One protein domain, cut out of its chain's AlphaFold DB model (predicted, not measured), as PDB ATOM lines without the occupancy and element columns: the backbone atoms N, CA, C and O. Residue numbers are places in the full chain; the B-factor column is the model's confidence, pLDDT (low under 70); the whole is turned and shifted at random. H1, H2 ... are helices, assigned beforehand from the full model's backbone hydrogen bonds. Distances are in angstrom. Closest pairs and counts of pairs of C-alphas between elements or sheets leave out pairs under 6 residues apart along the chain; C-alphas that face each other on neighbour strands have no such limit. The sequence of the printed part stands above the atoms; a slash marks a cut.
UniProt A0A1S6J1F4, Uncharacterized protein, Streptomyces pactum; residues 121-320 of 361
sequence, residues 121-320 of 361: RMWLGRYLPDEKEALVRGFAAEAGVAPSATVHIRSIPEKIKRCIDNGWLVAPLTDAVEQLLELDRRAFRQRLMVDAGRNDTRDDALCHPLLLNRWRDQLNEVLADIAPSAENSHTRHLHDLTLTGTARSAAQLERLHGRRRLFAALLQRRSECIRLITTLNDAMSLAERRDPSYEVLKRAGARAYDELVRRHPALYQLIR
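AT A GLANCE: This is residues 121 to 320 of the 361 residues of an uncharacterized protein of Streptomyces pactum (UniProt A0A1S6J1F4). One very long helix, H9, is the spine of this elongated domain, and two groups of helices lie at different places along it. H8 folds back side by side with H9 as a helical hairpin, H6 meets H9 with its residues 196 to 197 alone, and H5 and H7 complete this first group; at the last-residue end of H9 the chain turns a corner into H10, which with H1, H2, H3 and H11 makes a separate small head. H4 lies between the two groups, and at the other end of the spine residues 242 to 247 and 249 to 254 stick out. The printed part has 200 residues with eleven named helices, H1 to H11 in order along the chain, and no named strand, and its class is all helix. It is loose, with a radius of gyration of the C-alphas of 23.9 A, and spans 77 by 42 by 29 A.

IN THESE COORDINATES: Find C-alpha 250 at (-32.995, -54.910, 58.684); from there H9, residues 250 to 290, runs 59.2 A to C-alpha 290 at (6.843, -40.197, 17.434). Before it in the chain look for H8, residues 212 to 226, which is 20.5 A long, H7, residues 204 to 207, H6, residues 185 to 197 and 18.4 A long, H5, residues 175 to 182, and H4, residues 156 to 165. After H9 comes H10, residues 294 to 311, 25.4 A long, and then H11, residues 313 to 320. The printed part begins with H1, residues 121 to 127, starting at C-alpha 121 at (-4.993, -17.435, 10.619), followed by H2, residues 129 to 142, 20.0 A long, and H3, residues 147 to 150.

HOW THE PARTS SIT: Start at H9, the hub, which touches H4, H6 and H8. With its residues 259 to 277 alone it touches H8, at a shallow tilt of 20 degrees, opposite ways; the closest C-alphas are those of Arg 216 and Cys 273, 6.2 A apart. H6, with residues 196 to 197 alone, touches H9 closest at the C-alphas of Ala 196 and Ala 265, 5.4 A, and is only just about perpendicular to it at 70.1 degrees. H6 and H8 only just touch, with 3 pairs of C-alphas within 8 A, the closest being those of Arg 189 and Gln 218, 6.5 A. H5 touches H7, with the C-alphas of Val 177 and Ala 205 5.4 A apart. H4 only just touches H9, with 3 pairs of C-alphas within 8 A, closest at Cys 163 and Met 284, 6.9 A. Go on to H10, which touches H2 at a steep tilt of 56 degrees, opposite ways, closest at the C-alphas of Val 136 and Ala 300, 5.3 A. H1 touches H10, with the C-alphas of Arg 121 and Tyr 305 5.9 A apart, and H11, with those of Leu 124 and Tyr 316 6.4 A apart. H3 touches H2 closest at the C-alphas of Arg 137 and Thr 150, 5.9 A. H1, H2, H3 and H11 are apart from H9. Every O i to N i+4 pair is within hydrogen-bond range in H1, H2, H4, H5, H6, H8, H9, H10 and H11, while H3 and H7 are too short for such a pair. Helix packing is mostly crossed.

THE WHOLE: The two C-alphas farthest apart are those of Ser 249 and Arg 310, at 77.2 A, while those of Arg 121 and Arg 320 are 9.0 A apart. The printed part has no cut. The link from H8 to H9, residues 227 to 249, is long; within it residues 242 to 247 stand free. Mean pLDDT of the printed part is 91.8, and residues 199 and 245 are under 70.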
ATOM      1  N   ARG A 121      -5.471 -16.374  11.530       95.38
ATOM      2  CA  ARG A 121      -4.993 -17.435  10.619       95.38
ATOM      3  C   ARG A 121      -5.662 -18.778  10.895       95.38
ATOM      4  O   ARG A 121      -6.144 -19.438   9.976       95.38
ATOM      5  N   MET A 122      -5.716 -19.180  12.165       93.12
ATOM      6  CA  MET A 122      -6.362 -20.432  12.560       93.12
ATOM      7  C   MET A 122      -7.862 -20.426  12.271       93.12
ATOM      8  O   MET A 122      -8.399 -21.455  11.866       93.12
ATOM      9  N   TRP A 123      -8.543 -19.300  12.496       95.69
ATOM     10  CA  TRP A 123      -9.971 -19.161  12.213       95.69
ATOM     11  C   TRP A 123     -10.256 -19.174  10.714       95.69
ATOM     12  O   TRP A 123     -11.147 -19.905  10.302       95.69
ATOM     13  N   LEU A 124      -9.438 -18.508   9.896       96.31
ATOM     14  CA  LEU A 124      -9.541 -18.591   8.437       96.31
ATOM     15  C   LEU A 124      -9.412 -20.038   7.942       96.31
ATOM     16  O   LEU A 124     -10.236 -20.505   7.167       96.31
ATOM     17  N   GLY A 125      -8.430 -20.787   8.447       93.81
ATOM     18  CA  GLY A 125      -8.281 -22.197   8.083       93.81
ATOM     19  C   GLY A 125      -9.354 -23.132   8.657       93.81
ATOM     20  O   GLY A 125      -9.419 -24.282   8.239       93.81
ATOM     21  N   ARG A 126     -10.169 -22.682   9.620       93.12
ATOM     22  CA  ARG A 126     -11.381 -23.394  10.066       93.12
ATOM     23  C   ARG A 126     -12.602 -23.033   9.224       93.12
ATOM     24  O   ARG A 126     -13.479 -23.874   9.095       93.12
ATOM     25  N   TYR A 127     -12.649 -21.812   8.699       95.38
ATOM     26  CA  TYR A 127     -13.684 -21.352   7.776       95.38
ATOM     27  C   TYR A 127     -13.515 -21.975   6.378       95.38
ATOM     28  O   TYR A 127     -14.498 -22.305   5.732       95.38
ATOM     29  N   LEU A 128     -12.270 -22.224   5.949       94.56
ATOM     30  CA  LEU A 128     -11.927 -22.881   4.677       94.56
ATOM     31  C   LEU A 128     -11.235 -24.243   4.899       94.56
ATOM     32  O   LEU A 128     -10.051 -24.389   4.568       94.56
ATOM     33  N   PRO A 129     -11.918 -25.244   5.488       92.50
ATOM     34  CA  PRO A 129     -11.289 -26.508   5.864       92.50
ATOM     35  C   PRO A 129     -10.780 -27.294   4.647       92.50
ATOM     36  O   PRO A 129      -9.626 -27.722   4.648       92.50
ATOM     37  N   ASP A 130     -11.576 -27.402   3.581       93.31
ATOM     38  CA  ASP A 130     -11.219 -28.202   2.402       93.31
ATOM     39  C   ASP A 130     -10.001 -27.633   1.658       93.31
ATOM     40  O   ASP A 130      -9.085 -28.373   1.284       93.31
ATOM     41  N   GLU A 131      -9.939 -26.307   1.483       95.38
ATOM     42  CA  GLU A 131      -8.790 -25.664   0.836       95.38
ATOM     43  C   GLU A 131      -7.533 -25.773   1.702       95.38
ATOM     44  O   GLU A 131      -6.450 -26.080   1.194       95.38
ATOM     45  N   LYS A 132      -7.668 -25.597   3.023       94.31
ATOM     46  CA  LYS A 132      -6.565 -25.828   3.957       94.31
ATOM     47  C   LYS A 132      -6.029 -27.252   3.827       94.31
ATOM     48  O   LYS A 132      -4.819 -27.447   3.754       94.31
ATOM     49  N   GLU A 133      -6.908 -28.248   3.821       92.69
ATOM     50  CA  GLU A 133      -6.532 -29.657   3.705       92.69
ATOM     51  C   GLU A 133      -5.844 -29.959   2.372       92.69
ATOM     52  O   GLU A 133      -4.861 -30.703   2.344       92.69
ATOM     53  N   ALA A 134      -6.319 -29.379   1.268       94.25
ATOM     54  CA  ALA A 134      -5.667 -29.499  -0.034       94.25
ATOM     55  C   ALA A 134      -4.248 -28.902  -0.019       94.25
ATOM     56  O   ALA A 134      -3.309 -29.544  -0.488       94.25
ATOM     57  N   LEU A 135      -4.074 -27.721   0.585       95.94
ATOM     58  CA  LEU A 135      -2.768 -27.074   0.745       95.94
ATOM     59  C   LEU A 135      -1.807 -27.896   1.605       95.94
ATOM     60  O   LEU A 135      -0.654 -28.088   1.225       95.94
ATOM     61  N   VAL A 136      -2.273 -28.412   2.746       94.31
ATOM     62  CA  VAL A 136      -1.455 -29.269   3.617       94.31
ATOM     63  C   VAL A 136      -1.004 -30.519   2.872       94.31
ATOM     64  O   VAL A 136       0.176 -30.855   2.935       94.31
ATOM     65  N   ARG A 137      -1.909 -31.182   2.141       93.62
ATOM     66  CA  ARG A 137      -1.571 -32.360   1.332       93.62
ATOM     67  C   ARG A 137      -0.546 -32.034   0.251       93.62
ATOM     68  O   ARG A 137       0.418 -32.778   0.119       93.62
ATOM     69  N   GLY A 138      -0.713 -30.919  -0.461       95.31
ATOM     70  CA  GLY A 138       0.245 -30.464  -1.473       95.31
ATOM     71  C   GLY A 138       1.640 -30.241  -0.889       95.31
ATOM     72  O   GLY A 138       2.604 -30.853  -1.338       95.31
ATOM     73  N   PHE A 139       1.744 -29.450   0.182       96.50
ATOM     74  CA  PHE A 139       3.032 -29.169   0.827       96.50
ATOM     75  C   PHE A 139       3.666 -30.392   1.495       96.50
ATOM     76  O   PHE A 139       4.890 -30.494   1.545       96.50
ATOM     77  N   ALA A 140       2.863 -31.317   2.016       94.19
ATOM     78  CA  ALA A 140       3.365 -32.568   2.570       94.19
ATOM     79  C   ALA A 140       3.883 -33.507   1.467       94.19
ATOM     80  O   ALA A 140       4.952 -34.092   1.629       94.19
ATOM     81  N   ALA A 141       3.178 -33.597   0.334       94.38
ATOM     82  CA  ALA A 141       3.613 -34.372  -0.825       94.38
ATOM     83  C   ALA A 141       4.915 -33.818  -1.429       94.38
ATOM     84  O   ALA A 141       5.826 -34.592  -1.709       94.38
ATOM     85  N   GLU A 142       5.052 -32.489  -1.539       94.12
ATOM     86  CA  GLU A 142       6.310 -31.824  -1.929       94.12
ATOM     87  C   GLU A 142       7.483 -32.213  -1.015       94.12
ATOM     88  O   GLU A 142       8.621 -32.318  -1.463       94.12
ATOM     89  N   ALA A 143       7.206 -32.443   0.269       92.62
ATOM     90  CA  ALA A 143       8.193 -32.846   1.264       92.62
ATOM     91  C   ALA A 143       8.379 -34.375   1.372       92.62
ATOM     92  O   ALA A 143       9.040 -34.840   2.300       92.62
ATOM     93  N   GLY A 144       7.800 -35.158   0.453       92.44
ATOM     94  CA  GLY A 144       7.947 -36.616   0.395       92.44
ATOM     95  C   GLY A 144       7.117 -37.395   1.420       92.44
ATOM     96  O   GLY A 144       7.381 -38.574   1.648       92.44
ATOM     97  N   VAL A 145       6.122 -36.770   2.055       91.44
ATOM     98  CA  VAL A 145       5.241 -37.453   3.013       91.44
ATOM     99  C   VAL A 145       4.225 -38.316   2.268       91.44
ATOM    100  O   VAL A 145       3.549 -37.852   1.349       91.44
ATOM    101  N   ALA A 146       4.079 -39.572   2.695       87.25
ATOM    102  CA  ALA A 146       3.120 -40.498   2.104       87.25
ATOM    103  C   ALA A 146       1.669 -39.981   2.237       87.25
ATOM    104  O   ALA A 146       1.296 -39.480   3.305       87.25
ATOM    105  N   PRO A 147       0.803 -40.166   1.219       85.12
ATOM    106  CA  PRO A 147      -0.589 -39.716   1.274       85.12
ATOM    107  C   PRO A 147      -1.361 -40.241   2.493       85.12
ATOM    108  O   PRO A 147      -2.138 -39.496   3.090       85.12
ATOM    109  N   SER A 148      -1.093 -41.480   2.919       82.00
ATOM    110  CA  SER A 148      -1.695 -42.098   4.110       82.00
ATOM    111  C   SER A 148      -1.423 -41.314   5.402       82.00
ATOM    112  O   SER A 148      -2.303 -41.209   6.256       82.00
ATOM    113  N   ALA A 149      -0.254 -40.682   5.535       81.69
ATOM    114  CA  ALA A 149       0.086 -39.859   6.695       81.69
ATOM    115  C   ALA A 149      -0.604 -38.479   6.674       81.69
ATOM    116  O   ALA A 149      -0.756 -37.840   7.719       81.69
ATOM    117  N   THR A 150      -1.074 -38.035   5.504       82.81
ATOM    118  CA  THR A 150      -1.736 -36.732   5.304       82.81
ATOM    119  C   THR A 150      -3.259 -36.774   5.439       82.81
ATOM    120  O   THR A 150      -3.904 -35.729   5.338       82.81
ATOM    121  N   VAL A 151      -3.845 -37.957   5.669       80.75
ATOM    122  CA  VAL A 151      -5.297 -38.122   5.826       80.75
ATOM    123  C   VAL A 151      -5.796 -37.248   6.974       80.75
ATOM    124  O   VAL A 151      -5.313 -37.346   8.108       80.75
ATOM    125  N   HIS A 152      -6.757 -36.378   6.663       78.19
ATOM    126  CA  HIS A 152      -7.365 -35.507   7.652       78.19
ATOM    127  C   HIS A 152      -8.232 -36.320   8.618       78.19
ATOM    128  O   HIS A 152      -8.994 -37.187   8.203       78.19
ATOM    129  N   ILE A 153      -8.106 -36.023   9.910       81.12
ATOM    130  CA  ILE A 153      -8.840 -36.693  10.981       81.12
ATOM    131  C   ILE A 153      -9.979 -35.769  11.405       81.12
ATOM    132  O   ILE A 153      -9.732 -34.734  12.030       81.12
ATOM    133  N   ARG A 154     -11.216 -36.141  11.074       80.00
ATOM    134  CA  ARG A 154     -12.422 -35.338  11.331       80.00
ATOM    135  C   ARG A 154     -13.042 -35.643  12.686       80.00
ATOM    136  O   ARG A 154     -13.774 -34.818  13.231       80.00
ATOM    137  N   SER A 155     -12.748 -36.814  13.249       85.81
ATOM    138  CA  SER A 155     -13.369 -37.280  14.487       85.81
ATOM    139  C   SER A 155     -12.403 -38.041  15.404       85.81
ATOM    140  O   SER A 155     -11.378 -38.574  14.980       85.81
ATOM    141  N   ILE A 156     -12.731 -38.104  16.701       86.88
ATOM    142  CA  ILE A 156     -11.969 -38.906  17.676       86.88
ATOM    143  C   ILE A 156     -11.968 -40.401  17.294       86.88
ATOM    144  O   ILE A 156     -10.895 -40.998  17.339       86.88
ATOM    145  N   PRO A 157     -13.095 -41.018  16.876       90.69
ATOM    146  CA  PRO A 157     -13.089 -42.399  16.390       90.69
ATOM    147  C   PRO A 157     -12.141 -42.635  15.211       90.69
ATOM    148  O   PRO A 157     -11.426 -43.631  15.210       90.69
ATOM    149  N   GLU A 158     -12.078 -41.720  14.239       89.25
ATOM    150  CA  GLU A 158     -11.098 -41.802  13.144       89.25
ATOM    151  C   GLU A 158      -9.661 -41.707  13.657       89.25
ATOM    152  O   GLU A 158      -8.804 -42.459  13.196       89.25
ATOM    153  N   LYS A 159      -9.395 -40.833  14.643       88.62
ATOM    154  CA  LYS A 159      -8.069 -40.739  15.273       88.62
ATOM    155  C   LYS A 159      -7.666 -42.073  15.892       88.62
ATOM    156  O   LYS A 159      -6.560 -42.544  15.655       88.62
ATOM    157  N   ILE A 160      -8.577 -42.677  16.652       90.94
ATOM    158  CA  ILE A 160      -8.368 -43.967  17.310       90.94
ATOM    159  C   ILE A 160      -8.093 -45.054  16.270       90.94
ATOM    160  O   ILE A 160      -7.092 -45.751  16.400       90.94
ATOM    161  N   LYS A 161      -8.931 -45.165  15.228       88.56
ATOM    162  CA  LYS A 161      -8.749 -46.149  14.148       88.56
ATOM    163  C   LYS A 161      -7.392 -45.992  13.475       88.56
ATOM    164  O   LYS A 161      -6.634 -46.946  13.441       88.56
ATOM    165  N   ARG A 162      -7.014 -44.769  13.087       86.00
ATOM    166  CA  ARG A 162      -5.692 -44.497  12.507       86.00
ATOM    167  C   ARG A 162      -4.550 -44.918  13.434       86.00
ATOM    168  O   ARG A 162      -3.556 -45.466  12.969       86.00
ATOM    169  N   CYS A 163      -4.656 -44.648  14.734       87.44
ATOM    170  CA  CYS A 163      -3.634 -45.076  15.686       87.44
ATOM    171  C   CYS A 163      -3.566 -46.607  15.827       87.44
ATOM    172  O   CYS A 163      -2.473 -47.126  16.038       87.44
ATOM    173  N   ILE A 164      -4.688 -47.321  15.700       87.81
ATOM    174  CA  ILE A 164      -4.723 -48.793  15.668       87.81
ATOM    175  C   ILE A 164      -4.099 -49.310  14.365       87.81
ATOM    176  O   ILE A 164      -3.188 -50.131  14.419       87.81
ATOM    177  N   ASP A 165      -4.515 -48.775  13.215       86.44
ATOM    178  CA  ASP A 165      -4.042 -49.183  11.883       86.44
ATOM    179  C   ASP A 165      -2.525 -48.975  11.721       86.44
ATOM    180  O   ASP A 165      -1.837 -49.779  11.098       86.44
ATOM    181  N   ASN A 166      -1.982 -47.920  12.339       82.75
ATOM    182  CA  ASN A 166      -0.545 -47.642  12.368       82.75
ATOM    183  C   ASN A 166       0.228 -48.448  13.435       82.75
ATOM    184  O   ASN A 166       1.434 -48.252  13.591       82.75
ATOM    185  N   GLY A 167      -0.444 -49.310  14.206       86.19
ATOM    186  CA  GLY A 167       0.165 -50.117  15.269       86.19
ATOM    187  C   GLY A 167       0.597 -49.324  16.508       86.19
ATOM    188  O   GLY A 167       1.381 -49.817  17.316       86.19
ATOM    189  N   TRP A 168       0.118 -48.090  16.677       85.56
ATOM    190  CA  TRP A 168       0.459 -47.237  17.822       85.56
ATOM    191  C   TRP A 168      -0.420 -47.487  19.046       85.56
ATOM    192  O   TRP A 168      -0.018 -47.183  20.168       85.56
ATOM    193  N   LEU A 169      -1.625 -48.017  18.834       88.75
ATOM    194  CA  LEU A 169      -2.526 -48.472  19.885       88.75
ATOM    195  C   LEU A 169      -2.835 -49.951  19.681       88.75
ATOM    196  O   LEU A 169      -3.325 -50.351  18.629       88.75
ATOM    197  N   VAL A 170      -2.610 -50.752  20.721       88.31
ATOM    198  CA  VAL A 170      -3.011 -52.161  20.743       88.31
ATOM    199  C   VAL A 170      -4.438 -52.244  21.274       88.31
ATOM    200  O   VAL A 170      -4.669 -52.300  22.480       88.31
ATOM    201  N   ALA A 171      -5.404 -52.191  20.363       88.31
ATOM    202  CA  ALA A 171      -6.825 -52.331  20.665       88.31
ATOM    203  C   ALA A 171      -7.518 -53.042  19.490       88.31
ATOM    204  O   ALA A 171      -8.030 -52.375  18.592       88.31
ATOM    205  N   PRO A 172      -7.455 -54.386  19.430       86.56
ATOM    206  CA  PRO A 172      -8.055 -55.134  18.334       86.56
ATOM    207  C   PRO A 172      -9.579 -55.005  18.358       86.56
ATOM    208  O   PRO A 172     -10.209 -55.082  19.417       86.56
ATOM    209  N   LEU A 173     -10.167 -54.853  17.173       88.56
ATOM    210  CA  LEU A 173     -11.612 -54.881  16.988       88.56
ATOM    211  C   LEU A 173     -12.072 -56.346  16.983       88.56
ATOM    212  O   LEU A 173     -11.931 -57.040  15.984       88.56
ATOM    213  N   THR A 174     -12.529 -56.835  18.133       91.69
ATOM    214  CA  THR A 174     -13.068 -58.196  18.282       91.69
ATOM    215  C   THR A 174     -14.580 -58.206  18.069       91.69
ATOM    216  O   THR A 174     -15.232 -57.182  18.278       91.69
ATOM    217  N   ASP A 175     -15.160 -59.374  17.779       93.94
ATOM    218  CA  ASP A 175     -16.614 -59.554  17.625       93.94
ATOM    219  C   ASP A 175     -17.408 -58.977  18.810       93.94
ATOM    220  O   ASP A 175     -18.471 -58.384  18.645       93.94
ATOM    221  N   ALA A 176     -16.876 -59.106  20.032       93.00
ATOM    222  CA  ALA A 176     -17.499 -58.557  21.232       93.00
ATOM    223  C   ALA A 176     -17.552 -57.018  21.210       93.00
ATOM    224  O   ALA A 176     -18.540 -56.425  21.643       93.00
ATOM    225  N   VAL A 177     -16.506 -56.360  20.702       93.38
ATOM    226  CA  VAL A 177     -16.464 -54.899  20.562       93.38
ATOM    227  C   VAL A 177     -17.397 -54.439  19.444       93.38
ATOM    228  O   VAL A 177     -18.106 -53.450  19.628       93.38
ATOM    229  N   GLU A 178     -17.434 -55.151  18.317       94.94
ATOM    230  CA  GLU A 178     -18.340 -54.845  17.202       94.94
ATOM    231  C   GLU A 178     -19.803 -54.915  17.643       94.94
ATOM    232  O   GLU A 178     -20.535 -53.935  17.501       94.94
ATOM    233  N   GLN A 179     -20.190 -55.996  18.325       95.38
ATOM    234  CA  GLN A 179     -21.531 -56.139  18.895       95.38
ATOM    235  C   GLN A 179     -21.883 -54.973  19.829       95.38
ATOM    236  O   GLN A 179     -22.986 -54.435  19.762       95.38
ATOM    237  N   LEU A 180     -20.952 -54.541  20.692       95.69
ATOM    238  CA  LEU A 180     -21.169 -53.407  21.599       95.69
ATOM    239  C   LEU A 180     -21.328 -52.068  20.869       95.69
ATOM    240  O   LEU A 180     -22.091 -51.211  21.331       95.69
ATOM    241  N   LEU A 181     -20.606 -51.865  19.765       94.94
ATOM    242  CA  LEU A 181     -20.720 -50.662  18.940       94.94
ATOM    243  C   LEU A 181     -22.100 -50.575  18.276       94.94
ATOM    244  O   LEU A 181     -22.658 -49.477  18.203       94.94
ATOM    245  N   GLU A 182     -22.661 -51.714  17.873       96.19
ATOM    246  CA  GLU A 182     -23.968 -51.828  17.213       96.19
ATOM    247  C   GLU A 182     -25.166 -51.716  18.163       96.19
ATOM    248  O   GLU A 182     -26.266 -51.378  17.722       96.19
ATOM    249  N   LEU A 183     -24.980 -51.963  19.467       97.06
ATOM    250  CA  LEU A 183     -26.073 -51.860  20.435       97.06
ATOM    251  C   LEU A 183     -26.738 -50.484  20.377       97.06
ATOM    252  O   LEU A 183     -26.067 -49.452  20.288       97.06
ATOM    253  N   ASP A 184     -28.056 -50.445  20.562       96.56
ATOM    254  CA  ASP A 184     -28.767 -49.195  20.821       96.56
ATOM    255  C   ASP A 184     -28.462 -48.654  22.235       96.56
ATOM    256  O   ASP A 184     -27.781 -49.279  23.060       96.56
ATOM    257  N   ARG A 185     -28.951 -47.447  22.541       94.75
ATOM    258  CA  ARG A 185     -28.721 -46.805  23.845       94.75
ATOM    259  C   ARG A 185     -29.230 -47.651  25.018       94.75
ATOM    260  O   ARG A 185     -28.550 -47.733  26.040       94.75
ATOM    261  N   ARG A 186     -30.401 -48.281  24.893       95.81
ATOM    262  CA  ARG A 186     -31.040 -49.053  25.968       95.81
ATOM    263  C   ARG A 186     -30.291 -50.358  26.228       95.81
ATOM    264  O   ARG A 186     -30.014 -50.662  27.388       95.81
ATOM    265  N   ALA A 187     -29.952 -51.101  25.181       96.38
ATOM    266  CA  ALA A 187     -29.220 -52.356  25.276       96.38
ATOM    267  C   ALA A 187     -27.809 -52.133  25.837       96.38
ATOM    268  O   ALA A 187     -27.386 -52.835  26.757       96.38
ATOM    269  N   PHE A 188     -27.118 -51.085  25.377       96.19
ATOM    270  CA  PHE A 188     -25.809 -50.718  25.918       96.19
ATOM    271  C   PHE A 188     -25.897 -50.358  27.404       96.19
ATOM    272  O   PHE A 188     -25.124 -50.858  28.217       96.19
ATOM    273  N   ARG A 189     -26.901 -49.562  27.795       95.50
ATOM    274  CA  ARG A 189     -27.162 -49.245  29.203       95.50
ATOM    275  C   ARG A 189     -27.406 -50.495  30.052       95.50
ATOM    276  O   ARG A 189     -26.894 -50.579  31.163       95.50
ATOM    277  N   GLN A 190     -28.167 -51.469  29.559       95.00
ATOM    278  CA  GLN A 190     -28.377 -52.733  30.272       95.00
ATOM    279  C   GLN A 190     -27.072 -53.514  30.436       95.00
ATOM    280  O   GLN A 190     -26.799 -54.009  31.529       95.00
ATOM    281  N   ARG A 191     -26.232 -53.569  29.397       94.62
ATOM    282  CA  ARG A 191     -24.918 -54.217  29.475       94.62
ATOM    283  C   ARG A 191     -24.020 -53.577  30.533       94.62
ATOM    284  O   ARG A 191     -23.426 -54.303  31.324       94.62
ATOM    285  N   LEU A 192     -24.000 -52.245  30.612       93.94
ATOM    286  CA  LEU A 192     -23.286 -51.503  31.658       93.94
ATOM    287  C   LEU A 192     -23.766 -51.848  33.068       93.94
ATOM    288  O   LEU A 192     -22.962 -52.002  33.979       93.94
ATOM    289  N   MET A 193     -25.081 -51.969  33.251       93.94
ATOM    290  CA  MET A 193     -25.668 -52.342  34.539       93.94
ATOM    291  C   MET A 193     -25.283 -53.763  34.953       93.94
ATOM    292  O   MET A 193     -25.036 -54.011  36.131       93.94
ATOM    293  N   VAL A 194     -25.224 -54.686  33.990       93.94
ATOM    294  CA  VAL A 194     -24.769 -56.061  34.222       93.94
ATOM    295  C   VAL A 194     -23.282 -56.089  34.580       93.94
ATOM    296  O   VAL A 194     -22.927 -56.762  35.543       93.94
ATOM    297  N   ASP A 195     -22.435 -55.342  33.866       93.06
ATOM    298  CA  ASP A 195     -21.007 -55.203  34.194       93.06
ATOM    299  C   ASP A 195     -20.805 -54.632  35.604       93.06
ATOM    300  O   ASP A 195     -20.119 -55.234  36.421       93.06
ATOM    301  N   ALA A 196     -21.479 -53.532  35.944       91.31
ATOM    302  CA  ALA A 196     -21.380 -52.938  37.278       91.31
ATOM    303  C   ALA A 196     -21.923 -53.855  38.392       91.31
ATOM    304  O   ALA A 196     -21.511 -53.738  39.543       91.31
ATOM    305  N   GLY A 197     -22.844 -54.771  38.075       88.00
ATOM    306  CA  GLY A 197     -23.316 -55.791  39.014       88.00
ATOM    307  C   GLY A 197     -22.274 -56.876  39.316       88.00
ATOM    308  O   GLY A 197     -22.318 -57.485  40.390       88.00
ATOM    309  N   ARG A 198     -21.322 -57.101  38.402       85.31
ATOM    310  CA  ARG A 198     -20.209 -58.044  38.551       85.31
ATOM    311  C   ARG A 198     -19.045 -57.341  39.254       85.31
ATOM    312  O   ARG A 198     -18.216 -56.679  38.647       85.31
ATOM    313  N   ASN A 199     -19.009 -57.448  40.580       69.75
ATOM    314  CA  ASN A 199     -18.032 -56.720  41.404       69.75
ATOM    315  C   ASN A 199     -16.590 -57.258  41.293       69.75
ATOM    316  O   ASN A 199     -15.656 -56.589  41.725       69.75
ATOM    317  N   ASP A 200     -16.416 -58.477  40.789       71.69
ATOM    318  CA  ASP A 200     -15.155 -59.225  40.740       71.69
ATOM    319  C   ASP A 200     -14.606 -59.407  39.319       71.69
ATOM    320  O   ASP A 200     -13.431 -59.726  39.148       71.69
ATOM    321  N   THR A 201     -15.441 -59.183  38.305       77.00
ATOM    322  CA  THR A 201     -15.120 -59.385  36.893       77.00
ATOM    323  C   THR A 201     -15.544 -58.168  36.082       77.00
ATOM    324  O   THR A 201     -16.588 -57.567  36.323       77.00
ATOM    325  N   ARG A 202     -14.701 -57.774  35.126       81.19
ATOM    326  CA  ARG A 202     -14.943 -56.647  34.222       81.19
ATOM    327  C   ARG A 202     -15.189 -57.175  32.817       81.19
ATOM    328  O   ARG A 202     -14.511 -58.096  32.372       81.19
ATOM    329  N   ASP A 203     -16.130 -56.569  32.114       88.06
ATOM    330  CA  ASP A 203     -16.252 -56.722  30.673       88.06
ATOM    331  C   ASP A 203     -15.213 -55.846  29.959       88.06
ATOM    332  O   ASP A 203     -15.432 -54.659  29.711       88.06
ATOM    333  N   ASP A 204     -14.061 -56.438  29.640       87.69
ATOM    334  CA  ASP A 204     -12.932 -55.753  28.996       87.69
ATOM    335  C   ASP A 204     -13.301 -55.083  27.667       87.69
ATOM    336  O   ASP A 204     -12.685 -54.086  27.286       87.69
ATOM    337  N   ALA A 205     -14.338 -55.572  26.979       91.81
ATOM    338  CA  ALA A 205     -14.781 -54.988  25.722       91.81
ATOM    339  C   ALA A 205     -15.337 -53.562  25.911       91.81
ATOM    340  O   ALA A 205     -15.160 -52.723  25.030       91.81
ATOM    341  N   LEU A 206     -15.915 -53.227  27.076       92.19
ATOM    342  CA  LEU A 206     -16.376 -51.863  27.388       92.19
ATOM    343  C   LEU A 206     -15.225 -50.850  27.490       92.19
ATOM    344  O   LEU A 206     -15.426 -49.658  27.244       92.19
ATOM    345  N   CYS A 207     -14.018 -51.322  27.807       91.62
ATOM    346  CA  CYS A 207     -12.810 -50.505  27.903       91.62
ATOM    347  C   CYS A 207     -12.194 -50.182  26.537       91.62
ATOM    348  O   CYS A 207     -11.198 -49.456  26.474       91.62
ATOM    349  N   HIS A 208     -12.763 -50.698  25.442       94.06
ATOM    350  CA  HIS A 208     -12.241 -50.439  24.110       94.06
ATOM    351  C   HIS A 208     -12.248 -48.926  23.801       94.06
ATOM    352  O   HIS A 208     -13.273 -48.265  24.006       94.06
ATOM    353  N   PRO A 209     -11.158 -48.352  23.247       94.88
ATOM    354  CA  PRO A 209     -11.031 -46.919  22.968       94.88
ATOM    355  C   PRO A 209     -12.227 -46.286  22.243       94.88
ATOM    356  O   PRO A 209     -12.661 -45.188  22.595       94.88
ATOM    357  N   LEU A 210     -12.799 -46.991  21.259       94.38
ATOM    358  CA  LEU A 210     -13.958 -46.518  20.486       94.38
ATOM    359  C   LEU A 210     -15.246 -46.387  21.319       94.38
ATOM    360  O   LEU A 210     -16.135 -45.625  20.944       94.38
ATOM    361  N   LEU A 211     -15.348 -47.094  22.445       95.31
ATOM    362  CA  LEU A 211     -16.525 -47.100  23.312       95.31
ATOM    363  C   LEU A 211     -16.412 -46.115  24.477       95.31
ATOM    364  O   LEU A 211     -17.440 -45.735  25.030       95.31
ATOM    365  N   LEU A 212     -15.211 -45.642  24.828       94.75
ATOM    366  CA  LEU A 212     -14.979 -44.889  26.068       94.75
ATOM    367  C   LEU A 212     -15.849 -43.630  26.218       94.75
ATOM    368  O   LEU A 212     -16.379 -43.377  27.297       94.75
ATOM    369  N   ASN A 213     -16.037 -42.839  25.156       93.94
ATOM    370  CA  ASN A 213     -16.893 -41.647  25.239       93.94
ATOM    371  C   ASN A 213     -18.363 -42.025  25.473       93.94
ATOM    372  O   ASN A 213     -19.001 -41.478  26.370       93.94
ATOM    373  N   ARG A 214     -18.872 -43.015  24.725       95.50
ATOM    374  CA  ARG A 214     -20.230 -43.547  24.902       95.50
ATOM    375  C   ARG A 214     -20.410 -44.134  26.303       95.50
ATOM    376  O   ARG A 214     -21.427 -43.890  26.946       95.50
ATOM    377  N   TRP A 215     -19.413 -44.871  26.784       95.94
ATOM    378  CA  TRP A 215     -19.385 -45.461  28.114       95.94
ATOM    379  C   TRP A 215     -19.454 -44.395  29.207       95.94
ATOM    380  O   TRP A 215     -20.342 -44.457  30.054       95.94
ATOM    381  N   ARG A 216     -18.595 -43.370  29.146       96.25
ATOM    382  CA  ARG A 216     -18.607 -42.232  30.076       96.25
ATOM    383  C   ARG A 216     -19.975 -41.560  30.131       96.25
ATOM    384  O   ARG A 216     -20.481 -41.286  31.219       96.25
ATOM    385  N   ASP A 217     -20.547 -41.264  28.970       95.62
ATOM    386  CA  ASP A 217     -21.796 -40.513  28.884       95.62
ATOM    387  C   ASP A 217     -22.960 -41.338  29.458       95.62
ATOM    388  O   ASP A 217     -23.710 -40.843  30.297       95.62
ATOM    389  N   GLN A 218     -23.031 -42.631  29.132       96.19
ATOM    390  CA  GLN A 218     -24.030 -43.538  29.705       96.19
ATOM    391  C   GLN A 218     -23.829 -43.788  31.206       96.19
ATOM    392  O   GLN A 218     -24.808 -43.841  31.947       96.19
ATOM    393  N   LEU A 219     -22.590 -43.880  31.698       96.44
ATOM    394  CA  LEU A 219     -22.319 -43.966  33.136       96.44
ATOM    395  C   LEU A 219     -22.813 -42.724  33.883       96.44
ATOM    396  O   LEU A 219     -23.385 -42.858  34.962       96.44
ATOM    397  N   ASN A 220     -22.622 -41.523  33.326       96.62
ATOM    398  CA  ASN A 220     -23.114 -40.287  33.940       96.62
ATOM    399  C   ASN A 220     -24.647 -40.280  34.055       96.62
ATOM    400  O   ASN A 220     -25.174 -39.887  35.095       96.62
ATOM    401  N   GLU A 221     -25.350 -40.737  33.017       96.31
ATOM    402  CA  GLU A 221     -26.813 -40.855  33.015       96.31
ATOM    403  C   GLU A 221     -27.302 -41.893  34.032       96.31
ATOM    404  O   GLU A 221     -28.152 -41.605  34.869       96.31
ATOM    405  N   VAL A 222     -26.715 -43.092  34.018       96.44
ATOM    406  CA  VAL A 222     -27.076 -44.174  34.943       96.44
ATOM    407  C   VAL A 222     -26.822 -43.777  36.399       96.44
ATOM    408  O   VAL A 222     -27.647 -44.062  37.267       96.44
ATOM    409  N   LEU A 223     -25.703 -43.104  36.684       97.12
ATOM    410  CA  LEU A 223     -25.407 -42.594  38.023       97.12
ATOM    411  C   LEU A 223     -26.447 -41.569  38.481       97.12
ATOM    412  O   LEU A 223     -26.828 -41.600  39.649       97.12
ATOM    413  N   ALA A 224     -26.907 -40.684  37.593       96.50
ATOM    414  CA  ALA A 224     -27.962 -39.724  37.915       96.50
ATOM    415  C   ALA A 224     -29.279 -40.426  38.267       96.50
ATOM    416  O   ALA A 224     -29.907 -40.071  39.263       96.50
ATOM    417  N   ASP A 225     -29.639 -41.471  37.523       96.00
ATOM    418  CA  ASP A 225     -30.882 -42.211  37.747       96.00
ATOM    419  C   ASP A 225     -30.849 -43.071  39.023       96.00
ATOM    420  O   ASP A 225     -31.869 -43.252  39.687       96.00
ATOM    421  N   ILE A 226     -29.683 -43.617  39.387       95.75
ATOM    422  CA  ILE A 226     -29.548 -44.527  40.539       95.75
ATOM    423  C   ILE A 226     -29.273 -43.780  41.843       95.75
ATOM    424  O   ILE A 226     -29.677 -44.277  42.900       95.75
ATOM    425  N   ALA A 227     -28.642 -42.602  41.787       96.25
ATOM    426  CA  ALA A 227     -28.267 -41.824  42.967       96.25
ATOM    427  C   ALA A 227     -29.411 -41.666  43.994       96.25
ATOM    428  O   ALA A 227     -29.168 -41.992  45.159       96.25
ATOM    429  N   PRO A 228     -30.659 -41.305  43.614       95.12
ATOM    430  CA  PRO A 228     -31.759 -41.196  44.576       95.12
ATOM    431  C   PRO A 228     -32.062 -42.517  45.296       95.12
ATOM    432  O   PRO A 228     -32.240 -42.537  46.510       95.12
ATOM    433  N   SER A 229     -32.056 -43.640  44.570       93.69
ATOM    434  CA  SER A 229     -32.333 -44.970  45.139       93.69
ATOM    435  C   SER A 229     -31.220 -45.498  46.051       93.69
ATOM    436  O   SER A 229     -31.461 -46.375  46.876       93.69
ATOM    437  N   ALA A 230     -30.003 -44.971  45.897       94.50
ATOM    438  CA  ALA A 230     -28.862 -45.226  46.772       94.50
ATOM    439  C   ALA A 230     -28.749 -44.188  47.905       94.50
ATOM    440  O   ALA A 230     -27.764 -44.203  48.647       94.50
ATOM    441  N   GLU A 231     -29.739 -43.294  48.022       94.19
ATOM    442  CA  GLU A 231     -29.792 -42.179  48.972       94.19
ATOM    443  C   GLU A 231     -28.566 -41.269  48.889       94.19
ATOM    444  O   GLU A 231     -27.997 -40.827  49.883       94.19
ATOM    445  N   ASN A 232     -28.127 -41.009  47.662       94.12
ATOM    446  CA  ASN A 232     -26.949 -40.215  47.386       94.12
ATOM    447  C   ASN A 232     -27.348 -38.899  46.716       94.12
ATOM    448  O   ASN A 232     -28.037 -38.893  45.700       94.12
ATOM    449  N   SER A 233     -26.892 -37.772  47.261       88.56
ATOM    450  CA  SER A 233     -27.263 -36.432  46.781       88.56
ATOM    451  C   SER A 233     -26.476 -35.967  45.550       88.56
ATOM    452  O   SER A 233     -26.827 -34.967  44.929       88.56
ATOM    453  N   HIS A 234     -25.407 -36.673  45.174       88.75
ATOM    454  CA  HIS A 234     -24.530 -36.311  44.058       88.75
ATOM    455  C   HIS A 234     -24.061 -37.534  43.261       88.75
ATOM    456  O   HIS A 234     -23.956 -38.637  43.780       88.75
ATOM    457  N   THR A 235     -23.658 -37.345  42.007       92.50
ATOM    458  CA  THR A 235     -23.259 -38.443  41.099       92.50
ATOM    459  C   THR A 235     -21.752 -38.703  41.042       92.50
ATOM    460  O   THR A 235     -21.285 -39.484  40.217       92.50
ATOM    461  N   ARG A 236     -20.956 -38.015  41.873       90.44
ATOM    462  CA  ARG A 236     -19.484 -37.995  41.745       90.44
ATOM    463  C   ARG A 236     -18.725 -38.751  42.828       90.44
ATOM    464  O   ARG A 236     -17.567 -39.080  42.615       90.44
ATOM    465  N   HIS A 237     -19.336 -38.957  43.983       90.81
ATOM    466  CA  HIS A 237     -18.742 -39.671  45.107       90.81
ATOM    467  C   HIS A 237     -19.843 -40.355  45.914       90.81
ATOM    468  O   HIS A 237     -21.029 -40.125  45.668       90.81
ATOM    469  N   LEU A 238     -19.455 -41.204  46.856       92.69
ATOM    470  CA  LEU A 238     -20.365 -41.866  47.779       92.69
ATOM    471  C   LEU A 238     -20.492 -41.015  49.057       92.69
ATOM    472  O   LEU A 238     -19.507 -40.814  49.765       92.69
ATOM    473  N   HIS A 239     -21.674 -40.461  49.326       91.75
ATOM    474  CA  HIS A 239     -21.939 -39.604  50.487       91.75
ATOM    475  C   HIS A 239     -22.015 -40.437  51.768       91.75
ATOM    476  O   HIS A 239     -22.666 -41.473  51.753       91.75
ATOM    477  N   ASP A 240     -21.409 -39.994  52.869       91.38
ATOM    478  CA  ASP A 240     -21.437 -40.741  54.133       91.38
ATOM    479  C   ASP A 240     -22.810 -40.637  54.820       91.38
ATOM    480  O   ASP A 240     -23.159 -39.603  55.392       91.38
ATOM    481  N   LEU A 241     -23.577 -41.730  54.796       91.88
ATOM    482  CA  LEU A 241     -24.906 -41.783  55.417       91.88
ATOM    483  C   LEU A 241     -24.877 -41.823  56.947       91.88
ATOM    484  O   LEU A 241     -25.906 -41.604  57.583       91.88
ATOM    485  N   THR A 242     -23.724 -42.074  57.568       88.19
ATOM    486  CA  THR A 242     -23.632 -42.053  59.036       88.19
ATOM    487  C   THR A 242     -23.809 -40.648  59.614       88.19
ATOM    488  O   THR A 242     -24.145 -40.516  60.787       88.19
ATOM    489  N   LEU A 243     -23.660 -39.604  58.789       85.00
ATOM    490  CA  LEU A 243     -23.826 -38.206  59.190       85.00
ATOM    491  C   LEU A 243     -25.286 -37.820  59.466       85.00
ATOM    492  O   LEU A 243     -25.531 -36.865  60.197       85.00
ATOM    493  N   THR A 244     -26.258 -38.548  58.907       78.38
ATOM    494  CA  THR A 244     -27.696 -38.279  59.107       78.38
ATOM    495  C   THR A 244     -28.322 -39.135  60.213       78.38
ATOM    496  O   THR A 244     -29.440 -38.860  60.644       78.38
ATOM    497  N   GLY A 245     -27.610 -40.158  60.706       66.12
ATOM    498  CA  GLY A 245     -27.864 -40.823  61.993       66.12
ATOM    499  C   GLY A 245     -29.212 -41.536  62.175       66.12
ATOM    500  O   GLY A 245     -29.547 -41.903  63.300       66.12
ATOM    501  N   THR A 246     -30.005 -41.738  61.120       79.94
ATOM    502  CA  THR A 246     -31.348 -42.326  61.256       79.94
ATOM    503  C   THR A 246     -31.274 -43.852  61.273       79.94
ATOM    504  O   THR A 246     -30.894 -44.461  60.271       79.94
ATOM    505  N   ALA A 247     -31.643 -44.467  62.402       85.19
ATOM    506  CA  ALA A 247     -31.689 -45.920  62.556       85.19
ATOM    507  C   ALA A 247     -32.706 -46.564  61.599       85.19
ATOM    508  O   ALA A 247     -33.743 -45.974  61.287       85.19
ATOM    509  N   ARG A 248     -32.410 -47.780  61.127       90.69
ATOM    510  CA  ARG A 248     -33.198 -48.467  60.092       90.69
ATOM    511  C   ARG A 248     -33.491 -49.912  60.456       90.69
ATOM    512  O   ARG A 248     -32.714 -50.568  61.140       90.69
ATOM    513  N   SER A 249     -34.598 -50.424  59.927       92.62
ATOM    514  CA  SER A 249     -34.914 -51.853  60.000       92.62
ATOM    515  C   SER A 249     -33.974 -52.689  59.121       92.62
ATOM    516  O   SER A 249     -33.454 -52.207  58.111       92.62
ATOM    517  N   ALA A 250     -33.824 -53.974  59.449       91.62
ATOM    518  CA  ALA A 250     -32.995 -54.910  58.684       91.62
ATOM    519  C   ALA A 250     -33.370 -54.964  57.188       91.62
ATOM    520  O   ALA A 250     -32.498 -54.867  56.328       91.62
ATOM    521  N   ALA A 251     -34.667 -55.005  56.861       93.31
ATOM    522  CA  ALA A 251     -35.139 -55.031  55.472       93.31
ATOM    523  C   ALA A 251     -34.825 -53.733  54.699       93.31
ATOM    524  O   ALA A 251     -34.609 -53.752  53.485       93.31
ATOM    525  N   GLN A 252     -34.804 -52.582  55.379       93.50
ATOM    526  CA  GLN A 252     -34.368 -51.323  54.765       93.50
ATOM    527  C   GLN A 252     -32.859 -51.330  54.508       93.50
ATOM    528  O   GLN A 252     -32.435 -50.886  53.441       93.50
ATOM    529  N   LEU A 253     -32.067 -51.854  55.448       93.88
ATOM    530  CA  LEU A 253     -30.612 -51.949  55.319       93.88
ATOM    531  C   LEU A 253     -30.196 -52.884  54.191       93.88
ATOM    532  O   LEU A 253     -29.333 -52.519  53.404       93.88
ATOM    533  N   GLU A 254     -30.836 -54.043  54.049       94.25
ATOM    534  CA  GLU A 254     -30.526 -54.986  52.972       94.25
ATOM    535  C   GLU A 254     -30.756 -54.363  51.585       94.25
ATOM    536  O   GLU A 254     -29.877 -54.396  50.718       94.25
ATOM    537  N   ARG A 255     -31.906 -53.701  51.389       94.25
ATOM    538  CA  ARG A 255     -32.197 -52.984  50.138       94.25
ATOM    539  C   ARG A 255     -31.203 -51.854  49.889       94.25
ATOM    540  O   ARG A 255     -30.706 -51.720  48.770       94.25
ATOM    541  N   LEU A 256     -30.901 -51.057  50.914       94.44
ATOM    542  CA  LEU A 256     -29.939 -49.961  50.818       94.44
ATOM    543  C   LEU A 256     -28.542 -50.479  50.465       94.44
ATOM    544  O   LEU A 256     -27.893 -49.924  49.582       94.44
ATOM    545  N   HIS A 257     -28.102 -51.566  51.096       95.06
ATOM    546  CA  HIS A 257     -26.807 -52.188  50.862       95.06
ATOM    547  C   HIS A 257     -26.627 -52.549  49.383       95.06
ATOM    548  O   HIS A 257     -25.645 -52.136  48.764       95.06
ATOM    549  N   GLY A 258     -27.605 -53.240  48.786       93.62
ATOM    550  CA  GLY A 258     -27.570 -53.586  47.362       93.62
ATOM    551  C   GLY A 258     -27.502 -52.355  46.451       93.62
ATOM    552  O   GLY A 258     -26.678 -52.303  45.534       93.62
ATOM    553  N   ARG A 259     -28.314 -51.324  46.729       95.19
ATOM    554  CA  ARG A 259     -28.328 -50.074  45.944       95.19
ATOM    555  C   ARG A 259     -27.016 -49.306  46.049       95.19
ATOM    556  O   ARG A 259     -26.508 -48.830  45.035       95.19
ATOM    557  N   ARG A 260     -26.439 -49.221  47.248       95.81
ATOM    558  CA  ARG A 260     -25.168 -48.525  47.479       95.81
ATOM    559  C   ARG A 260     -23.986 -49.253  46.867       95.81
ATOM    560  O   ARG A 260     -23.129 -48.589  46.293       95.81
ATOM    561  N   ARG A 261     -23.967 -50.588  46.900       95.25
ATOM    562  CA  ARG A 261     -22.944 -51.382  46.199       95.25
ATOM    563  C   ARG A 261     -22.966 -51.137  44.697       95.25
ATOM    564  O   ARG A 261     -21.927 -50.830  44.127       95.25
ATOM    565  N   LEU A 262     -24.145 -51.204  44.079       95.00
ATOM    566  CA  LEU A 262     -24.296 -50.930  42.650       95.00
ATOM    567  C   LEU A 262     -23.862 -49.501  42.297       95.00
ATOM    568  O   LEU A 262     -23.124 -49.290  41.339       95.00
ATOM    569  N   PHE A 263     -24.279 -48.520  43.098       96.56
ATOM    570  CA  PHE A 263     -23.882 -47.130  42.901       96.56
ATOM    571  C   PHE A 263     -22.362 -46.931  43.041       96.56
ATOM    572  O   PHE A 263     -21.751 -46.251  42.218       96.56
ATOM    573  N   ALA A 264     -21.727 -47.570  44.025       95.75
ATOM    574  CA  ALA A 264     -20.277 -47.547  44.199       95.75
ATOM    575  C   ALA A 264     -19.521 -48.213  43.037       95.75
ATOM    576  O   ALA A 264     -18.517 -47.667  42.582       95.75
ATOM    577  N   ALA A 265     -20.017 -49.340  42.520       94.88
ATOM    578  CA  ALA A 265     -19.441 -49.996  41.347       94.88
ATOM    579  C   ALA A 265     -19.513 -49.088  40.106       94.88
ATOM    580  O   ALA A 265     -18.534 -48.935  39.380       94.88
ATOM    581  N   LEU A 266     -20.633 -48.389  39.904       95.75
ATOM    582  CA  LEU A 266     -20.775 -47.413  38.817       95.75
ATOM    583  C   LEU A 266     -19.831 -46.212  38.972       95.75
ATOM    584  O   LEU A 266     -19.265 -45.746  37.982       95.75
ATOM    585  N   LEU A 267     -19.620 -45.722  40.200       95.69
ATOM    586  CA  LEU A 267     -18.616 -44.688  40.474       95.69
ATOM    587  C   LEU A 267     -17.207 -45.175  40.125       95.69
ATOM    588  O   LEU A 267     -16.446 -44.428  39.510       95.69
ATOM    589  N   GLN A 268     -16.878 -46.420  40.476       93.25
ATOM    590  CA  GLN A 268     -15.598 -47.036  40.138       93.25
ATOM    591  C   GLN A 268     -15.411 -47.134  38.618       93.25
ATOM    592  O   GLN A 268     -14.407 -46.636  38.110       93.25
ATOM    593  N   ARG A 269     -16.400 -47.658  37.878       94.06
ATOM    594  CA  ARG A 269     -16.363 -47.720  36.402       94.06
ATOM    595  C   ARG A 269     -16.232 -46.345  35.758       94.06
ATOM    596  O   ARG A 269     -15.524 -46.185  34.768       94.06
ATOM    597  N   ARG A 270     -16.861 -45.318  36.332       95.25
ATOM    598  CA  ARG A 270     -16.713 -43.934  35.859       95.25
ATOM    599  C   ARG A 270     -15.300 -43.401  36.065       95.25
ATOM    600  O   ARG A 270     -14.769 -42.767  35.154       95.25
ATOM    601  N   SER A 271     -14.699 -43.636  37.226       93.44
ATOM    602  CA  SER A 271     -13.312 -43.239  37.492       93.44
ATOM    603  C   SER A 271     -12.330 -43.970  36.570       93.44
ATOM    604  O   SER A 271     -11.461 -43.326  35.983       93.44
ATOM    605  N   GLU A 272     -12.524 -45.277  36.374       92.19
ATOM    606  CA  GLU A 272     -11.770 -46.099  35.420       92.19
ATOM    607  C   GLU A 272     -11.887 -45.539  33.994       92.19
ATOM    608  O   GLU A 272     -10.876 -45.239  33.362       92.19
ATOM    609  N   CYS A 273     -13.107 -45.285  33.514       94.44
ATOM    610  CA  CYS A 273     -13.354 -44.729  32.186       94.44
ATOM    611  C   CYS A 273     -12.656 -43.371  31.973       94.44
ATOM    612  O   CYS A 273     -12.022 -43.146  30.942       94.44
ATOM    613  N   ILE A 274     -12.706 -42.464  32.959       94.62
ATOM    614  CA  ILE A 274     -12.013 -41.163  32.888       94.62
ATOM    615  C   ILE A 274     -10.493 -41.351  32.792       94.62
ATOM    616  O   ILE A 274      -9.830 -40.658  32.009       94.62
ATOM    617  N   ARG A 275      -9.938 -42.284  33.569       93.19
ATOM    618  CA  ARG A 275      -8.509 -42.603  33.531       93.19
ATOM    619  C   ARG A 275      -8.118 -43.188  32.174       93.19
ATOM    620  O   ARG A 275      -7.180 -42.684  31.571       93.19
ATOM    621  N   LEU A 276      -8.888 -44.140  31.644       92.69
ATOM    622  CA  LEU A 276      -8.666 -44.728  30.319       92.69
ATOM    623  C   LEU A 276      -8.730 -43.684  29.199       92.69
ATOM    624  O   LEU A 276      -7.871 -43.682  28.326       92.69
ATOM    625  N   ILE A 277      -9.686 -42.748  29.242       93.88
ATOM    626  CA  ILE A 277      -9.748 -41.629  28.284       93.88
ATOM    627  C   ILE A 277      -8.488 -40.762  28.380       93.88
ATOM    628  O   ILE A 277      -7.961 -40.318  27.360       93.88
ATOM    629  N   THR A 278      -8.001 -40.508  29.594       92.62
ATOM    630  CA  THR A 278      -6.779 -39.725  29.812       92.62
ATOM    631  C   THR A 278      -5.568 -40.446  29.223       92.62
ATOM    632  O   THR A 278      -4.879 -39.870  28.384       92.62
ATOM    633  N   THR A 279      -5.372 -41.721  29.569       90.62
ATOM    634  CA  THR A 279      -4.294 -42.569  29.041       90.62
ATOM    635  C   THR A 279      -4.358 -42.696  27.520       90.62
ATOM    636  O   THR A 279      -3.329 -42.593  26.858       90.62
ATOM    637  N   LEU A 280      -5.552 -42.854  26.943       92.50
ATOM    638  CA  LEU A 280      -5.752 -42.903  25.495       92.50
ATOM    639  C   LEU A 280      -5.303 -41.600  24.822       92.50
ATOM    640  O   LEU A 280      -4.594 -41.639  23.819       92.50
ATOM    641  N   ASN A 281      -5.700 -40.446  25.361       91.38
ATOM    642  CA  ASN A 281      -5.293 -39.153  24.812       91.38
ATOM    643  C   ASN A 281      -3.775 -38.958  24.884       91.38
ATOM    644  O   ASN A 281      -3.179 -38.511  23.905       91.38
ATOM    645  N   ASP A 282      -3.154 -39.339  25.999       90.75
ATOM    646  CA  ASP A 282      -1.703 -39.268  26.165       90.75
ATOM    647  C   ASP A 282      -0.984 -40.183  25.171       90.75
ATOM    648  O   ASP A 282      -0.066 -39.739  24.482       90.75
ATOM    649  N   ALA A 283      -1.440 -41.433  25.034       89.25
ATOM    650  CA  ALA A 283      -0.890 -42.398  24.088       89.25
ATOM    651  C   ALA A 283      -1.010 -41.902  22.641       89.25
ATOM    652  O   ALA A 283      -0.038 -41.959  21.893       89.25
ATOM    653  N   MET A 284      -2.158 -41.335  22.259       89.50
ATOM    654  CA  MET A 284      -2.338 -40.728  20.938       89.50
ATOM    655  C   MET A 284      -1.408 -39.527  20.719       89.50
ATOM    656  O   MET A 284      -0.858 -39.385  19.631       89.50
ATOM    657  N   SER A 285      -1.215 -38.661  21.719       88.56
ATOM    658  CA  SER A 285      -0.282 -37.529  21.616       88.56
ATOM    659  C   SER A 285       1.177 -37.977  21.522       88.56
ATOM    660  O   SER A 285       1.938 -37.405  20.742       88.56
ATOM    661  N   LEU A 286       1.570 -39.002  22.282       88.19
ATOM    662  CA  LEU A 286       2.898 -39.614  22.214       88.19
ATOM    663  C   LEU A 286       3.144 -40.266  20.855       88.19
ATOM    664  O   LEU A 286       4.196 -40.049  20.259       88.19
ATOM    665  N   ALA A 287       2.169 -41.021  20.352       86.31
ATOM    666  CA  ALA A 287       2.232 -41.658  19.044       86.31
ATOM    667  C   ALA A 287       2.374 -40.627  17.918       86.31
ATOM    668  O   ALA A 287       3.284 -40.723  17.103       86.31
ATOM    669  N   GLU A 288       1.535 -39.590  17.935       85.00
ATOM    670  CA  GLU A 288       1.586 -38.497  16.962       85.00
ATOM    671  C   GLU A 288       2.947 -37.789  16.975       85.00
ATOM    672  O   GLU A 288       3.471 -37.471  15.917       85.00
ATOM    673  N   ARG A 289       3.561 -37.596  18.150       86.25
ATOM    674  CA  ARG A 289       4.890 -36.974  18.273       86.25
ATOM    675  C   ARG A 289       6.029 -37.868  17.775       86.25
ATOM    676  O   ARG A 289       7.055 -37.349  17.344       86.25
ATOM    677  N   ARG A 290       5.869 -39.190  17.884       85.81
ATOM    678  CA  ARG A 290       6.843 -40.197  17.434       85.81
ATOM    679  C   ARG A 290       6.751 -40.483  15.934       85.81
ATOM    680  O   ARG A 290       7.694 -41.052  15.393       85.81
ATOM    681  N   ASP A 291       5.658 -40.100  15.267       85.06
ATOM    682  CA  ASP A 291       5.525 -40.221  13.812       85.06
ATOM    683  C   ASP A 291       6.644 -39.415  13.115       85.06
ATOM    684  O   ASP A 291       6.734 -38.197  13.317       85.06
ATOM    685  N   PRO A 292       7.486 -40.043  12.268       86.69
ATOM    686  CA  PRO A 292       8.551 -39.351  11.536       86.69
ATOM    687  C   PRO A 292       8.054 -38.170  10.687       86.69
ATOM    688  O   PRO A 292       8.786 -37.208  10.445       86.69
ATOM    689  N   SER A 293       6.796 -38.219  10.254       88.94
ATOM    690  CA  SER A 293       6.151 -37.190   9.439       88.94
ATOM    691  C   SER A 293       5.668 -35.998  10.264       88.94
ATOM    692  O   SER A 293       5.325 -34.971   9.677       88.94
ATOM    693  N   TYR A 294       5.631 -36.082  11.600       88.12
ATOM    694  CA  TYR A 294       4.997 -35.080  12.466       88.12
ATOM    695  C   TYR A 294       5.520 -33.658  12.237       88.12
ATOM    696  O   TYR A 294       4.746 -32.748  11.938       88.12
ATOM    697  N   GLU A 295       6.836 -33.446  12.319       90.31
ATOM    698  CA  GLU A 295       7.419 -32.107  12.145       90.31
ATOM    699  C   GLU A 295       7.304 -31.603  10.697       90.31
ATOM    700  O   GLU A 295       7.280 -30.394  10.451       90.31
ATOM    701  N   VAL A 296       7.213 -32.507   9.718       92.88
ATOM    702  CA  VAL A 296       6.965 -32.139   8.316       92.88
ATOM    703  C   VAL A 296       5.512 -31.704   8.132       92.88
ATOM    704  O   VAL A 296       5.264 -30.614   7.621       92.88
ATOM    705  N   LEU A 297       4.551 -32.483   8.634       91.19
ATOM    706  CA  LEU A 297       3.118 -32.175   8.598       91.19
ATOM    707  C   LEU A 297       2.788 -30.894   9.370       91.19
ATOM    708  O   LEU A 297       1.989 -30.077   8.912       91.19
ATOM    709  N   LYS A 298       3.445 -30.662  10.508       90.69
ATOM    710  CA  LYS A 298       3.308 -29.428  11.289       90.69
ATOM    711  C   LYS A 298       3.797 -28.203  10.511       90.69
ATOM    712  O   LYS A 298       3.115 -27.176  10.503       90.69
ATOM    713  N   ARG A 299       4.939 -28.308   9.819       94.00
ATOM    714  CA  ARG A 299       5.457 -27.248   8.933       94.00
ATOM    715  C   ARG A 299       4.558 -27.027   7.715       94.00
ATOM    716  O   ARG A 299       4.260 -25.878   7.399       94.00
ATOM    717  N   ALA A 300       4.067 -28.096   7.087       94.50
ATOM    718  CA  ALA A 300       3.093 -28.021   5.998       94.50
ATOM    719  C   ALA A 300       1.796 -27.321   6.447       94.50
ATOM    720  O   ALA A 300       1.294 -26.446   5.747       94.50
ATOM    721  N   GLY A 301       1.309 -27.626   7.655       93.06
ATOM    722  CA  GLY A 301       0.183 -26.945   8.297       93.06
ATOM    723  C   GLY A 301       0.405 -25.446   8.492       93.06
ATOM    724  O   GLY A 301      -0.474 -24.648   8.172       93.06
ATOM    725  N   ALA A 302       1.582 -25.052   8.983       93.50
ATOM    726  CA  ALA A 302       1.942 -23.643   9.126       93.50
ATOM    727  C   ALA A 302       1.984 -22.923   7.766       93.50
ATOM    728  O   ALA A 302       1.361 -21.873   7.613       93.50
ATOM    729  N   ARG A 303       2.626 -23.535   6.763       96.06
ATOM    730  CA  ARG A 303       2.701 -23.004   5.393       96.06
ATOM    731  C   ARG A 303       1.317 -22.877   4.750       96.06
ATOM    732  O   ARG A 303       1.051 -21.883   4.084       96.06
ATOM    733  N   ALA A 304       0.416 -23.830   4.995       96.31
ATOM    734  CA  ALA A 304      -0.968 -23.773   4.529       96.31
ATOM    735  C   ALA A 304      -1.731 -22.575   5.106       96.31
ATOM    736  O   ALA A 304      -2.461 -21.918   4.371       96.31
ATOM    737  N   TYR A 305      -1.541 -22.236   6.385       95.75
ATOM    738  CA  TYR A 305      -2.157 -21.032   6.948       95.75
ATOM    739  C   TYR A 305      -1.647 -19.746   6.296       95.75
ATOM    740  O   TYR A 305      -2.448 -18.857   6.012       95.75
ATOM    741  N   ASP A 306      -0.340 -19.636   6.063       96.38
ATOM    742  CA  ASP A 306       0.235 -18.450   5.423       96.38
ATOM    743  C   ASP A 306      -0.241 -18.320   3.966       96.38
ATOM    744  O   ASP A 306      -0.603 -17.230   3.518       96.38
ATOM    745  N   GLU A 307      -0.343 -19.443   3.255       97.88
ATOM    746  CA  GLU A 307      -0.868 -19.491   1.891       97.88
ATOM    747  C   GLU A 307      -2.367 -19.149   1.824       97.88
ATOM    748  O   GLU A 307      -2.780 -18.411   0.931       97.88
ATOM    749  N   LEU A 308      -3.180 -19.591   2.790       97.19
ATOM    750  CA  LEU A 308      -4.589 -19.184   2.879       97.19
ATOM    751  C   LEU A 308      -4.739 -17.673   3.057       97.19
ATOM    752  O   LEU A 308      -5.588 -17.069   2.408       97.19
ATOM    753  N   VAL A 309      -3.910 -17.047   3.898       97.38
ATOM    754  CA  VAL A 309      -3.921 -15.582   4.054       97.38
ATOM    755  C   VAL A 309      -3.553 -14.888   2.747       97.38
ATOM    756  O   VAL A 309      -4.161 -13.876   2.405       97.38
ATOM    757  N   ARG A 310      -2.580 -15.430   2.005       97.38
ATOM    758  CA  ARG A 310      -2.163 -14.886   0.708       97.38
ATOM    759  C   ARG A 310      -3.281 -14.967  -0.336       97.38
ATOM    760  O   ARG A 310      -3.439 -14.031  -1.114       97.38
ATOM    761  N   ARG A 311      -4.036 -16.069  -0.362       97.62
ATOM    762  CA  ARG A 311      -5.148 -16.288  -1.306       97.62
ATOM    763  C   ARG A 311      -6.413 -15.523  -0.932       97.62
ATOM    764  O   ARG A 311      -7.110 -15.045  -1.818       97.62
ATOM    765  N   HIS A 312      -6.672 -15.365   0.367       96.19
ATOM    766  CA  HIS A 312      -7.894 -14.759   0.902       96.19
ATOM    767  C   HIS A 312      -7.601 -13.560   1.814       96.19
ATOM    768  O   HIS A 312      -8.008 -13.554   2.985       96.19
ATOM    769  N   PRO A 313      -6.916 -12.510   1.314       96.62
ATOM    770  CA  PRO A 313      -6.529 -11.379   2.148       96.62
ATOM    771  C   PRO A 313      -7.750 -10.645   2.714       96.62
ATOM    772  O   PRO A 313      -7.725 -10.243   3.871       96.62
ATOM    773  N   ALA A 314      -8.844 -10.527   1.952       95.06
ATOM    774  CA  ALA A 314     -10.065  -9.857   2.405       95.06
ATOM    775  C   ALA A 314     -10.726 -10.572   3.599       95.06
ATOM    776  O   ALA A 314     -11.025  -9.930   4.606       95.06
ATOM    777  N   LEU A 315     -10.883 -11.903   3.532       95.94
ATOM    778  CA  LEU A 315     -11.467 -12.696   4.624       95.94
ATOM    779  C   LEU A 315     -10.589 -12.629   5.879       95.94
ATOM    780  O   LEU A 315     -11.086 -12.425   6.986       95.94
ATOM    781  N   TYR A 316      -9.267 -12.733   5.705       96.75
ATOM    782  CA  TYR A 316      -8.323 -12.559   6.804       96.75
ATOM    783  C   TYR A 316      -8.461 -11.178   7.461       96.75
ATOM    784  O   TYR A 316      -8.523 -11.093   8.689       96.75
ATOM    785  N   GLN A 317      -8.526 -10.103   6.668       96.19
ATOM    786  CA  GLN A 317      -8.657  -8.744   7.195       96.19
ATOM    787  C   GLN A 317      -9.985  -8.522   7.917       96.19
ATOM    788  O   GLN A 317      -9.995  -7.849   8.943       96.19
ATOM    789  N   LEU A 318     -11.080  -9.133   7.460       95.19
ATOM    790  CA  LEU A 318     -12.352  -9.071   8.177       95.19
ATOM    791  C   LEU A 318     -12.245  -9.733   9.550       95.19
ATOM    792  O   LEU A 318     -12.584  -9.113  10.558       95.19
ATOM    793  N   ILE A 319     -11.707 -10.954   9.616       96.44
ATOM    794  CA  ILE A 319     -11.500 -11.646  10.896       96.44
ATOM    795  C   ILE A 319     -10.614 -10.792  11.817       96.44
ATOM    796  O   ILE A 319     -10.913 -10.628  12.998       96.44
ATOM    797  N   ARG A 320      -9.535 -10.204  11.282       96.19
ATOM    798  CA  ARG A 320      -8.657  -9.284  12.022       96.19
ATOM    799  C   ARG A 320      -9.407  -8.058  12.538       96.19
ATOM    800  O   ARG A 320      -9.234  -7.714  13.703       96.19
TER     801      ARG A 320